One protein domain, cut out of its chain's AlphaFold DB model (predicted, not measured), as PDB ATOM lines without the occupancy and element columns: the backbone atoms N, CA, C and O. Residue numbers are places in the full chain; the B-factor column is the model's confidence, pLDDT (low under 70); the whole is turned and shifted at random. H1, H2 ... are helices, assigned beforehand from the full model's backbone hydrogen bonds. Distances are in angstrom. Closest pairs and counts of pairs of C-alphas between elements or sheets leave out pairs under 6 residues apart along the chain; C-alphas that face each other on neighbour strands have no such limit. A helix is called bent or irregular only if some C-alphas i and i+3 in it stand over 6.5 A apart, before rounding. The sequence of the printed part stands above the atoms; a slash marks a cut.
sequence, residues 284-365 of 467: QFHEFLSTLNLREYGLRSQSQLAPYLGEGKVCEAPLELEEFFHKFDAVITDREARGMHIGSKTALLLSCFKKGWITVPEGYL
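Overview. This is residues 284 to 365 of the 467 residues of an uncharacterized protein of Deltaproteobacteria bacterium CG_4_9_14_0_2_um_filter_42_21 (UniProt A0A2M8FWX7). One long helix, H2, makes the longest axis; the shorter H3 stands at a slant along one side of it, and the small H1 lies near the end where H2 begins. A long loop, residues 292 to 317, winds through the space between H1 and H3, and the last residues, 356 to 365, cross past H2 from the H3 side to its other side. The printed part has 82 residues with three named helices, in the order H1, H2, H3, and no named strand. Its class is all helix, though under half of the residues, 39 of 82, are in named elements. The whole is compact, with a radius of gyration of the C-alphas of 12.6 A and spans of 37 by 25 by 22 A.

Along the chain. H2, residues 318 to 337, measures 28.6 A from its first C-alpha at (45.716, -10.456, 41.221) to its last at (48.398, -27.006, 18.068). H3, residues 345 to 355, measures 15.4 A and ends with C-alpha 355 at (35.969, -25.771, 38.270). H1, residues 284 to 291, measures 12.8 A and begins with C-alpha 284 at (43.155, -4.940, 44.242). H1 is irregular, but only just: C-alphas 284 and 287 are 6.8 A apart.

Arrangement. H2 and H3 are close but not clearly touching; their closest C-alphas, of Phe 328 and Leu 349, are 7.1 A apart. They run opposite ways at a steep tilt of 55 degrees. H1 and H2 only just touch, with 3 pairs of C-alphas within 8 A, and H2 does so with residue 318 alone. Their closest C-alphas are those of Phe 285 and Pro 318, 5.5 A apart. They run the same way at a steep tilt of 42 degrees. H1 and H3 are apart. In H2 and H3 every O i to N i+4 pair is within hydrogen-bond range; in H1, 3 of 4 are.

Size, cuts and confidence. The two C-alphas farthest apart are those of Glu 311 and Gly 339, at 37.4 A. The link from H1 to H2 is long, with 26 residues, and the link from H2 to H3 is short, with 7. The printed part has no cut. The mean pLDDT of the printed part is 94.2, and no printed residue is under 70.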
ATOM      1  N   GLN A 284      41.862  -4.397  44.670       93.00
ATOM      2  CA  GLN A 284      43.155  -4.940  44.242       93.00
ATOM      3  C   GLN A 284      43.162  -5.511  42.812       93.00
ATOM      4  O   GLN A 284      44.216  -5.574  42.190       93.00
ATOM      5  N   PHE A 285      42.009  -5.916  42.270       92.94
ATOM      6  CA  PHE A 285      41.912  -6.464  40.916       92.94
ATOM      7  C   PHE A 285      41.642  -5.401  39.853       92.94
ATOM      8  O   PHE A 285      41.863  -5.682  38.678       92.94
ATOM      9  N   HIS A 286      41.173  -4.200  40.210       92.00
ATOM     10  CA  HIS A 286      40.795  -3.194  39.210       92.00
ATOM     11  C   HIS A 286      41.974  -2.766  38.336       92.00
ATOM     12  O   HIS A 286      41.813  -2.665  37.121       92.00
ATOM     13  N   GLU A 287      43.153  -2.570  38.931       93.19
ATOM     14  CA  GLU A 287      44.362  -2.193  38.193       93.19
ATOM     15  C   GLU A 287      44.733  -3.272  37.168       93.19
ATOM     16  O   GLU A 287      44.812  -2.994  35.974       93.19
ATOM     17  N   PHE A 288      44.828  -4.529  37.600       93.62
ATOM     18  CA  PHE A 288      45.154  -5.650  36.718       93.62
ATOM     19  C   PHE A 288      44.081  -5.915  35.644       93.62
ATOM     20  O   PHE A 288      44.380  -6.121  34.471       93.62
ATOM     21  N   LEU A 289      42.798  -5.856  35.999       91.62
ATOM     22  CA  LEU A 289      41.711  -6.041  35.033       91.62
ATOM     23  C   LEU A 289      41.606  -4.900  34.014       91.62
ATOM     24  O   LEU A 289      40.982  -5.082  32.967       91.62
ATOM     25  N   SER A 290      42.154  -3.722  34.322       91.88
ATOM     26  CA  SER A 290      42.206  -2.589  33.396       91.88
ATOM     27  C   SER A 290      43.315  -2.726  32.351       91.88
ATOM     28  O   SER A 290      43.168  -2.206  31.247       91.88
ATOM     29  N   THR A 291      44.392  -3.452  32.672       93.06
ATOM     30  CA  THR A 291      45.487  -3.737  31.731       93.06
ATOM     31  C   THR A 291      45.187  -4.941  30.836       93.06
ATOM     32  O   THR A 291      45.694  -5.017  29.718       93.06
ATOM     33  N   LEU A 292      44.331  -5.862  31.288       92.06
ATOM     34  CA  LEU A 292      43.896  -7.027  30.519       92.06
ATOM     35  C   LEU A 292      42.941  -6.664  29.373       92.06
ATOM     36  O   LEU A 292      41.860  -6.104  29.576       92.06
ATOM     37  N   ASN A 293      43.260  -7.124  28.163       92.88
ATOM     38  CA  ASN A 293      42.337  -7.068  27.033       92.88
ATOM     39  C   ASN A 293      41.295  -8.199  27.111       92.88
ATOM     40  O   ASN A 293      41.374  -9.212  26.420       92.88
ATOM     41  N   LEU A 294      40.267  -8.016  27.942       92.38
ATOM     42  CA  LEU A 294      39.205  -9.010  28.173       92.38
ATOM     43  C   LEU A 294      38.487  -9.493  26.897       92.38
ATOM     44  O   LEU A 294      37.936 -10.597  26.878       92.38
ATOM     45  N   ARG A 295      38.520  -8.701  25.818       92.38
ATOM     46  CA  ARG A 295      37.929  -9.079  24.528       92.38
ATOM     47  C   ARG A 295      38.649 -10.250  23.865       92.38
ATOM     48  O   ARG A 295      37.987 -11.015  23.172       92.38
ATOM     49  N   GLU A 296      39.947 -10.436  24.102       92.88
ATOM     50  CA  GLU A 296      40.716 -11.579  23.573       92.88
ATOM     51  C   GLU A 296      40.208 -12.912  24.139       92.88
ATOM     52  O   GLU A 296      40.159 -13.928  23.444       92.88
ATOM     53  N   TYR A 297      39.689 -12.872  25.366       91.75
ATOM     54  CA  TYR A 297      39.038 -13.992  26.045       91.75
ATOM     55  C   TYR A 297      37.525 -14.068  25.759       91.75
ATOM     56  O   TYR A 297      36.809 -14.926  26.287       91.75
ATOM     57  N   GLY A 298      37.012 -13.156  24.926       91.31
ATOM     58  CA  GLY A 298      35.598 -12.976  24.589       91.31
ATOM     59  C   GLY A 298      34.708 -12.557  25.768       91.31
ATOM     60  O   GLY A 298      33.483 -12.679  25.699       91.31
ATOM     61  N   LEU A 299      35.305 -12.057  26.852       92.75
ATOM     62  CA  LEU A 299      34.571 -11.459  27.961       92.75
ATOM     63  C   LEU A 299      34.093 -10.061  27.551       92.75
ATOM     64  O   LEU A 299      34.829  -9.270  26.960       92.75
ATOM     65  N   ARG A 300      32.828  -9.756  27.849       91.94
ATOM     66  CA  ARG A 300      32.189  -8.477  27.498       91.94
ATOM     67  C   ARG A 300      32.420  -7.402  28.554       91.94
ATOM     68  O   ARG A 300      32.428  -6.222  28.220       91.94
ATOM     69  N   SER A 301      32.589  -7.805  29.811       92.06
ATOM     70  CA  SER A 301      32.769  -6.899  30.945       92.06
ATOM     71  C   SER A 301      33.551  -7.563  32.077       92.06
ATOM     72  O   SER A 301      33.471  -8.776  32.277       92.06
ATOM     73  N   GLN A 302      34.256  -6.748  32.868       91.81
ATOM     74  CA  GLN A 302      34.958  -7.190  34.082       91.81
ATOM     75  C   GLN A 302      34.003  -7.841  35.097       91.81
ATOM     76  O   GLN A 302      34.380  -8.781  35.794       91.81
ATOM     77  N   SER A 303      32.737  -7.406  35.133       90.19
ATOM     78  CA  SER A 303      31.710  -7.953  36.030       90.19
ATOM     79  C   SER A 303      31.448  -9.450  35.835       90.19
ATOM     80  O   SER A 303      31.019 -10.116  36.774       90.19
ATOM     81  N   GLN A 304      31.762 -10.016  34.663       91.81
ATOM     82  CA  GLN A 304      31.642 -11.459  34.420       91.81
ATOM     83  C   GLN A 304      32.637 -12.292  35.245       91.81
ATOM     84  O   GLN A 304      32.403 -13.482  35.454       91.81
ATOM     85  N   LEU A 305      33.727 -11.677  35.715       92.56
ATOM     86  CA  LEU A 305      34.732 -12.323  36.556       92.56
ATOM     87  C   LEU A 305      34.444 -12.166  38.050       92.56
ATOM     88  O   LEU A 305      34.898 -13.000  38.827       92.56
ATOM     89  N   ALA A 306      33.651 -11.166  38.449       92.12
ATOM     90  CA  ALA A 306      33.379 -10.844  39.852       92.12
ATOM     91  C   ALA A 306      32.999 -12.056  40.738       92.12
ATOM     92  O   ALA A 306      33.499 -12.130  41.856       92.12
ATOM     93  N   PRO A 307      32.213 -13.057  40.278       93.38
ATOM     94  CA  PRO A 307      31.881 -14.226  41.103       93.38
ATOM     95  C   PRO A 307      33.071 -15.109  41.513       93.38
ATOM     96  O   PRO A 307      32.923 -15.941  42.412       93.38
ATOM     97  N   TYR A 308      34.219 -14.967  40.846       92.81
ATOM     98  CA  TYR A 308      35.400 -15.820  41.006       92.81
ATOM     99  C   TYR A 308      36.580 -15.115  41.684       92.81
ATOM    100  O   TYR A 308      37.606 -15.759  41.901       92.81
ATOM    101  N   LEU A 309      36.439 -13.827  42.019       93.31
ATOM    102  CA  LEU A 309      37.501 -12.997  42.591       93.31
ATOM    103  C   LEU A 309      37.219 -12.672  44.061       93.31
ATOM    104  O   LEU A 309      36.084 -12.356  44.415       93.31
ATOM    105  N   GLY A 310      38.260 -12.693  44.893       89.75
ATOM    106  CA  GLY A 310      38.203 -12.327  46.311       89.75
ATOM    107  C   GLY A 310      38.391 -13.506  47.267       89.75
ATOM    108  O   GLY A 310      38.666 -14.628  46.852       89.75
ATOM    109  N   GLU A 311      38.264 -13.233  48.563       79.88
ATOM    110  CA  GLU A 311      38.544 -14.194  49.636       79.88
ATOM    111  C   GLU A 311      37.634 -15.433  49.561       79.88
ATOM    112  O   GLU A 311      36.410 -15.321  49.408       79.88
ATOM    113  N   GLY A 312      38.233 -16.628  49.630       82.94
ATOM    114  CA  GLY A 312      37.511 -17.897  49.517       82.94
ATOM    115  C   GLY A 312      36.952 -18.181  48.116       82.94
ATOM    116  O   GLY A 312      36.049 -19.014  47.970       82.94
ATOM    117  N   LYS A 313      37.433 -17.471  47.088       88.94
ATOM    118  CA  LYS A 313      37.099 -17.708  45.675       88.94
ATOM    119  C   LYS A 313      38.254 -18.394  44.944       88.94
ATOM    120  O   LYS A 313      39.185 -18.902  45.551       88.94
ATOM    121  N   VAL A 314      38.135 -18.480  43.619       89.69
ATOM    122  CA  VAL A 314      39.119 -19.153  42.758       89.69
ATOM    123  C   VAL A 314      40.435 -18.383  42.725       89.69
ATOM    124  O   VAL A 314      41.491 -19.006  42.707       89.69
ATOM    125  N   CYS A 315      40.354 -17.051  42.711       93.81
ATOM    126  CA  CYS A 315      41.513 -16.170  42.750       93.81
ATOM    127  C   CYS A 315      41.348 -15.169  43.895       93.81
ATOM    128  O   CYS A 315      40.463 -14.308  43.852       93.81
ATOM    129  N   GLU A 316      42.218 -15.251  44.893       93.19
ATOM    130  CA  GLU A 316      42.241 -14.352  46.049       93.19
ATOM    131  C   GLU A 316      43.121 -13.126  45.771       93.19
ATOM    132  O   GLU A 316      42.805 -12.006  46.189       93.19
ATOM    133  N   ALA A 317      44.181 -13.315  44.976       94.75
ATOM    134  CA  ALA A 317      45.128 -12.271  44.598       94.75
ATOM    135  C   ALA A 317      45.172 -12.003  43.076       94.75
ATOM    136  O   ALA A 317      44.954 -12.915  42.273       94.75
ATOM    137  N   PRO A 318      45.537 -10.778  42.641       94.25
ATOM    138  CA  PRO A 318      45.716 -10.456  41.221       94.25
ATOM    139  C   PRO A 318      46.741 -11.351  40.516       94.25
ATOM    140  O   PRO A 318      46.519 -11.748  39.378       94.25
ATOM    141  N   LEU A 319      47.818 -11.731  41.214       93.69
ATOM    142  CA  LEU A 319      48.847 -12.639  40.692       93.69
ATOM    143  C   LEU A 319      48.298 -14.039  40.390       93.69
ATOM    144  O   LEU A 319      48.701 -14.662  39.414       93.69
ATOM    145  N   GLU A 320      47.359 -14.534  41.198       94.38
ATOM    146  CA  GLU A 320      46.719 -15.828  40.948       94.38
ATOM    147  C   GLU A 320      45.807 -15.759  39.729       94.38
ATOM    148  O   GLU A 320      45.768 -16.699  38.940       94.38
ATOM    149  N   LEU A 321      45.105 -14.636  39.547       95.56
ATOM    150  CA  LEU A 321      44.301 -14.397  38.354       95.56
ATOM    151  C   LEU A 321      45.176 -14.286  37.099       95.56
ATOM    152  O   LEU A 321      44.816 -14.851  36.070       95.56
ATOM    153  N   GLU A 322      46.323 -13.612  37.184       95.44
ATOM    154  CA  GLU A 322      47.315 -13.541  36.104       95.44
ATOM    155  C   GLU A 322      47.837 -14.934  35.728       95.44
ATOM    156  O   GLU A 322      47.754 -15.329  34.566       95.44
ATOM    157  N   GLU A 323      48.271 -15.726  36.712       95.81
ATOM    158  CA  GLU A 323      48.691 -17.117  36.506       95.81
ATOM    159  C   GLU A 323      47.544 -17.972  35.939       95.81
ATOM    160  O   GLU A 323      47.773 -18.863  35.123       95.81
ATOM    161  N   PHE A 324      46.294 -17.713  36.334       96.56
ATOM    162  CA  PHE A 324      45.125 -18.414  35.802       96.56
ATOM    163  C   PHE A 324      44.915 -18.118  34.313       96.56
ATOM    164  O   PHE A 324      44.697 -19.047  33.533       96.56
ATOM    165  N   PHE A 325      45.011 -16.852  33.898       96.62
ATOM    166  CA  PHE A 325      44.952 -16.476  32.483       96.62
ATOM    167  C   PHE A 325      46.129 -17.054  31.693       96.62
ATOM    168  O   PHE A 325      45.916 -17.639  30.635       96.62
ATOM    169  N   HIS A 326      47.336 -17.029  32.255       96.69
ATOM    170  CA  HIS A 326      48.514 -17.619  31.623       96.69
ATOM    171  C   HIS A 326      48.358 -19.136  31.386       96.69
ATOM    172  O   HIS A 326      48.579 -19.646  30.285       96.69
ATOM    173  N   LYS A 327      47.868 -19.873  32.393       97.12
ATOM    174  CA  LYS A 327      47.506 -21.296  32.250       97.12
ATOM    175  C   LYS A 327      46.430 -21.508  31.193       97.12
ATOM    176  O   LYS A 327      46.468 -22.503  30.467       97.12
ATOM    177  N   PHE A 328      45.447 -20.614  31.131       97.44
ATOM    178  CA  PHE A 328      44.378 -20.686  30.146       97.44
ATOM    179  C   PHE A 328      44.926 -20.541  28.722       97.44
ATOM    180  O   PHE A 328      44.621 -21.383  27.880       97.44
ATOM    181  N   ASP A 329      45.790 -19.560  28.474       96.94
ATOM    182  CA  ASP A 329      46.418 -19.342  27.168       96.94
ATOM    183  C   ASP A 329      47.283 -20.522  26.730       96.94
ATOM    184  O   ASP A 329      47.227 -20.939  25.568       96.94
ATOM    185  N   ALA A 330      48.008 -21.143  27.664       96.88
ATOM    186  CA  ALA A 330      48.757 -22.363  27.386       96.88
ATOM    187  C   ALA A 330      47.843 -23.514  26.928       96.88
ATOM    188  O   ALA A 330      48.167 -24.229  25.979       96.88
ATOM    189  N   VAL A 331      46.669 -23.675  27.548       97.50
ATOM    190  CA  VAL A 331      45.675 -24.685  27.141       97.50
ATOM    191  C   VAL A 331      45.066 -24.370  25.778       97.50
ATOM    192  O   VAL A 331      44.838 -25.288  24.989       97.50
ATOM    193  N   ILE A 332      44.781 -23.098  25.493       97.44
ATOM    194  CA  ILE A 332      44.292 -22.666  24.179       97.44
ATOM    195  C   ILE A 332      45.330 -23.010  23.107       97.44
ATOM    196  O   ILE A 332      44.989 -23.683  22.136       97.44
ATOM    197  N   THR A 333      46.587 -22.634  23.334       96.94
ATOM    198  CA  THR A 333      47.702 -22.864  22.407       96.94
ATOM    199  C   THR A 333      47.935 -24.356  22.160       96.94
ATOM    200  O   THR A 333      48.044 -24.776  21.011       96.94
ATOM    201  N   ASP A 334      47.941 -25.188  23.209       97.38
ATOM    202  CA  ASP A 334      48.086 -26.646  23.075       97.38
ATOM    203  C   ASP A 334      46.916 -27.277  22.300       97.38
ATOM    204  O   ASP A 334      47.124 -28.124  21.431       97.38
ATOM    205  N   ARG A 335      45.677 -26.839  22.551       97.19
ATOM    206  CA  ARG A 335      44.503 -27.329  21.810       97.19
ATOM    207  C   ARG A 335      44.532 -26.925  20.344       97.19
ATOM    208  O   ARG A 335      44.246 -27.766  19.491       97.19
ATOM    209  N   GLU A 336      44.882 -25.676  20.054       96.38
ATOM    210  CA  GLU A 336      45.042 -25.172  18.688       96.38
ATOM    211  C   GLU A 336      46.161 -25.940  17.958       96.38
ATOM    212  O   GLU A 336      45.948 -26.398  16.834       96.38
ATOM    213  N   ALA A 337      47.294 -26.212  18.618       97.06
ATOM    214  CA  ALA A 337      48.398 -27.006  18.068       97.06
ATOM    215  C   ALA A 337      48.006 -28.461  17.751       97.06
ATOM    216  O   ALA A 337      48.499 -29.047  16.788       97.06
ATOM    217  N   ARG A 338      47.080 -29.045  18.520       96.88
ATOM    218  CA  ARG A 338      46.505 -30.379  18.259       96.88
ATOM    219  C   ARG A 338      45.378 -30.368  17.221       96.88
ATOM    220  O   ARG A 338      44.774 -31.411  16.976       96.88
ATOM    221  N   GLY A 339      45.050 -29.212  16.641       97.06
ATOM    222  CA  GLY A 339      43.945 -29.057  15.693       97.06
ATOM    223  C   GLY A 339      42.556 -29.198  16.327       97.06
ATOM    224  O   GLY A 339      41.581 -29.465  15.624       97.06
ATOM    225  N   MET A 340      42.433 -29.050  17.650       96.56
ATOM    226  CA  MET A 340      41.144 -29.117  18.337       96.56
ATOM    227  C   MET A 340      40.414 -27.776  18.228       96.56
ATOM    228  O   MET A 340      40.871 -26.759  18.744       96.56
ATOM    229  N   HIS A 341      39.235 -27.778  17.606       95.12
ATOM    230  CA  HIS A 341      38.415 -26.575  17.480       95.12
ATOM    231  C   HIS A 341      37.843 -26.127  18.838       95.12
ATOM    232  O   HIS A 341      37.120 -26.869  19.509       95.12
ATOM    233  N   ILE A 342      38.110 -24.878  19.228       96.00
ATOM    234  CA  ILE A 342      37.603 -24.272  20.466       96.00
ATOM    235  C   ILE A 342      36.347 -23.467  20.126       96.00
ATOM    236  O   ILE A 342      36.434 -22.365  19.598       96.00
ATOM    237  N   GLY A 343      35.166 -24.013  20.437       93.50
ATOM    238  CA  GLY A 343      33.887 -23.384  20.071       93.50
ATOM    239  C   GLY A 343      33.692 -21.967  20.628       93.50
ATOM    240  O   GLY A 343      33.174 -21.096  19.939       93.50
ATOM    241  N   SER A 344      34.118 -21.719  21.868       96.38
ATOM    242  CA  SER A 344      34.121 -20.384  22.474       96.38
ATOM    243  C   SER A 344      35.179 -20.316  23.572       96.38
ATOM    244  O   SER A 344      35.095 -21.057  24.558       96.38
ATOM    245  N   LYS A 345      36.158 -19.410  23.422       94.88
ATOM    246  CA  LYS A 345      37.185 -19.154  24.449       94.88
ATOM    247  C   LYS A 345      36.533 -18.727  25.769       94.88
ATOM    248  O   LYS A 345      36.879 -19.250  26.819       94.88
ATOM    249  N   THR A 346      35.491 -17.902  25.708       95.25
ATOM    250  CA  THR A 346      34.739 -17.435  26.884       95.25
ATOM    251  C   THR A 346      34.042 -18.566  27.624       95.25
ATOM    252  O   THR A 346      34.142 -18.658  28.846       95.25
ATOM    253  N   ALA A 347      33.349 -19.454  26.901       95.56
ATOM    254  CA  ALA A 347      32.673 -20.589  27.523       95.56
ATOM    255  C   ALA A 347      33.678 -21.539  28.191       95.56
ATOM    256  O   ALA A 347      33.425 -22.030  29.293       95.56
ATOM    257  N   LEU A 348      34.833 -21.755  27.553       96.06
ATOM    258  CA  LEU A 348      35.914 -22.556  28.118       96.06
ATOM    259  C   LEU A 348      36.500 -21.897  29.374       96.06
ATOM    260  O   LEU A 348      36.599 -22.558  30.403       96.06
ATOM    261  N   LEU A 349      36.816 -20.600  29.318       95.75
ATOM    262  CA  LEU A 349      37.374 -19.839  30.437       95.75
ATOM    263  C   LEU A 349      36.440 -19.857  31.650       95.75
ATOM    264  O   LEU A 349      36.853 -20.216  32.751       95.75
ATOM    265  N   LEU A 350      35.158 -19.545  31.449       95.44
ATOM    266  CA  LEU A 350      34.163 -19.582  32.522       95.44
ATOM    267  C   LEU A 350      33.957 -21.003  33.058       95.44
ATOM    268  O   LEU A 350      33.726 -21.176  34.252       95.44
ATOM    269  N   SER A 351      34.067 -22.036  32.214       96.19
ATOM    270  CA  SER A 351      34.056 -23.423  32.688       96.19
ATOM    271  C   SER A 351      35.271 -23.749  33.555       96.19
ATOM    272  O   SER A 351      35.122 -24.529  34.493       96.19
ATOM    273  N   CYS A 352      36.449 -23.206  33.250       96.06
ATOM    274  CA  CYS A 352      37.643 -23.370  34.075       96.06
ATOM    275  C   CYS A 352      37.479 -22.660  35.421       96.06
ATOM    276  O   CYS A 352      37.709 -23.274  36.460       96.06
ATOM    277  N   PHE A 353      36.990 -21.416  35.425       95.12
ATOM    278  CA  PHE A 353      36.693 -20.688  36.661       95.12
ATOM    279  C   PHE A 353      35.679 -21.431  37.536       95.12
ATOM    280  O   PHE A 353      35.918 -21.625  38.720       95.12
ATOM    281  N   LYS A 354      34.591 -21.956  36.960       94.81
ATOM    282  CA  LYS A 354      33.616 -22.773  37.710       94.81
ATOM    283  C   LYS A 354      34.223 -24.026  38.343       94.81
ATOM    284  O   LYS A 354      33.734 -24.470  39.374       94.81
ATOM    285  N   LYS A 355      35.247 -24.614  37.720       95.44
ATOM    286  CA  LYS A 355      35.969 -25.771  38.270       95.44
ATOM    287  C   LYS A 355      36.981 -25.373  39.345       95.44
ATOM    288  O   LYS A 355      37.331 -26.220  40.158       95.44
ATOM    289  N   GLY A 356      37.454 -24.129  39.334       93.25
ATOM    290  CA  GLY A 356      38.481 -23.621  40.240       93.25
ATOM    291  C   GLY A 356      39.913 -24.018  39.870       93.25
ATOM    292  O   GLY A 356      40.835 -23.726  40.619       93.25
ATOM    293  N   TRP A 357      40.127 -24.690  38.735       93.75
ATOM    294  CA  TRP A 357      41.459 -25.105  38.291       93.75
ATOM    295  C   TRP A 357      41.515 -25.313  36.773       93.75
ATOM    296  O   TRP A 357      40.500 -25.565  36.118       93.75
ATOM    297  N   ILE A 358      42.729 -25.231  36.222       96.00
ATOM    298  CA  ILE A 358      43.034 -25.473  34.807       96.00
ATOM    299  C   ILE A 358      43.981 -26.666  34.703       96.00
ATOM    300  O   ILE A 358      45.001 -26.720  35.388       96.00
ATOM    301  N   THR A 359      43.653 -27.625  33.834       96.06
ATOM    302  CA  THR A 359      44.573 -28.710  33.470       96.06
ATOM    303  C   THR A 359      45.602 -28.170  32.485       96.06
ATOM    304  O   THR A 359      45.265 -27.948  31.325       96.06
ATOM    305  N   VAL A 360      46.828 -27.929  32.945       97.12
ATOM    306  CA  VAL A 360      47.909 -27.407  32.097       97.12
ATOM    307  C   VAL A 360      48.487 -28.499  31.183       97.12
ATOM    308  O   VAL A 360      48.509 -29.667  31.585       97.12
ATOM    309  N   PRO A 361      48.932 -28.153  29.963       97.31
ATOM    310  CA  PRO A 361      49.586 -29.101  29.064       97.31
ATOM    311  C   PRO A 361      50.968 -29.526  29.582       97.31
ATOM    312  O   PRO A 361      51.580 -28.860  30.420       97.31
ATOM    313  N   GLU A 362      51.472 -30.651  29.069       96.06
ATOM    314  CA  GLU A 362      52.823 -31.123  29.382       96.06
ATOM    315  C   GLU A 362      53.864 -30.126  28.853       96.06
ATOM    316  O   GLU A 362      53.795 -29.698  27.703       96.06
ATOM    317  N   GLY A 363      54.811 -29.728  29.707       94.69
ATOM    318  CA  GLY A 363      55.818 -28.715  29.375       94.69
ATOM    319  C   GLY A 363      55.403 -27.263  29.639       94.69
ATOM    320  O   GLY A 363      56.195 -26.367  29.355       94.69
ATOM    321  N   TYR A 364      54.215 -27.013  30.204       97.00
ATOM    322  CA  TYR A 364      53.856 -25.684  30.707       97.00
ATOM    323  C   TYR A 364      54.868 -25.201  31.757       97.00
ATOM    324  O   TYR A 364      55.138 -25.905  32.732       97.00
ATOM    325  N   LEU A 365      55.383 -23.989  31.558       95.50
ATOM    326  CA  LEU A 365      56.179 -23.249  32.534       95.50
ATOM    327  C   LEU A 365      55.254 -22.269  33.251       95.50
ATOM    328  O   LEU A 365      54.467 -21.583  32.597       95.50
TER     329      LEU A 365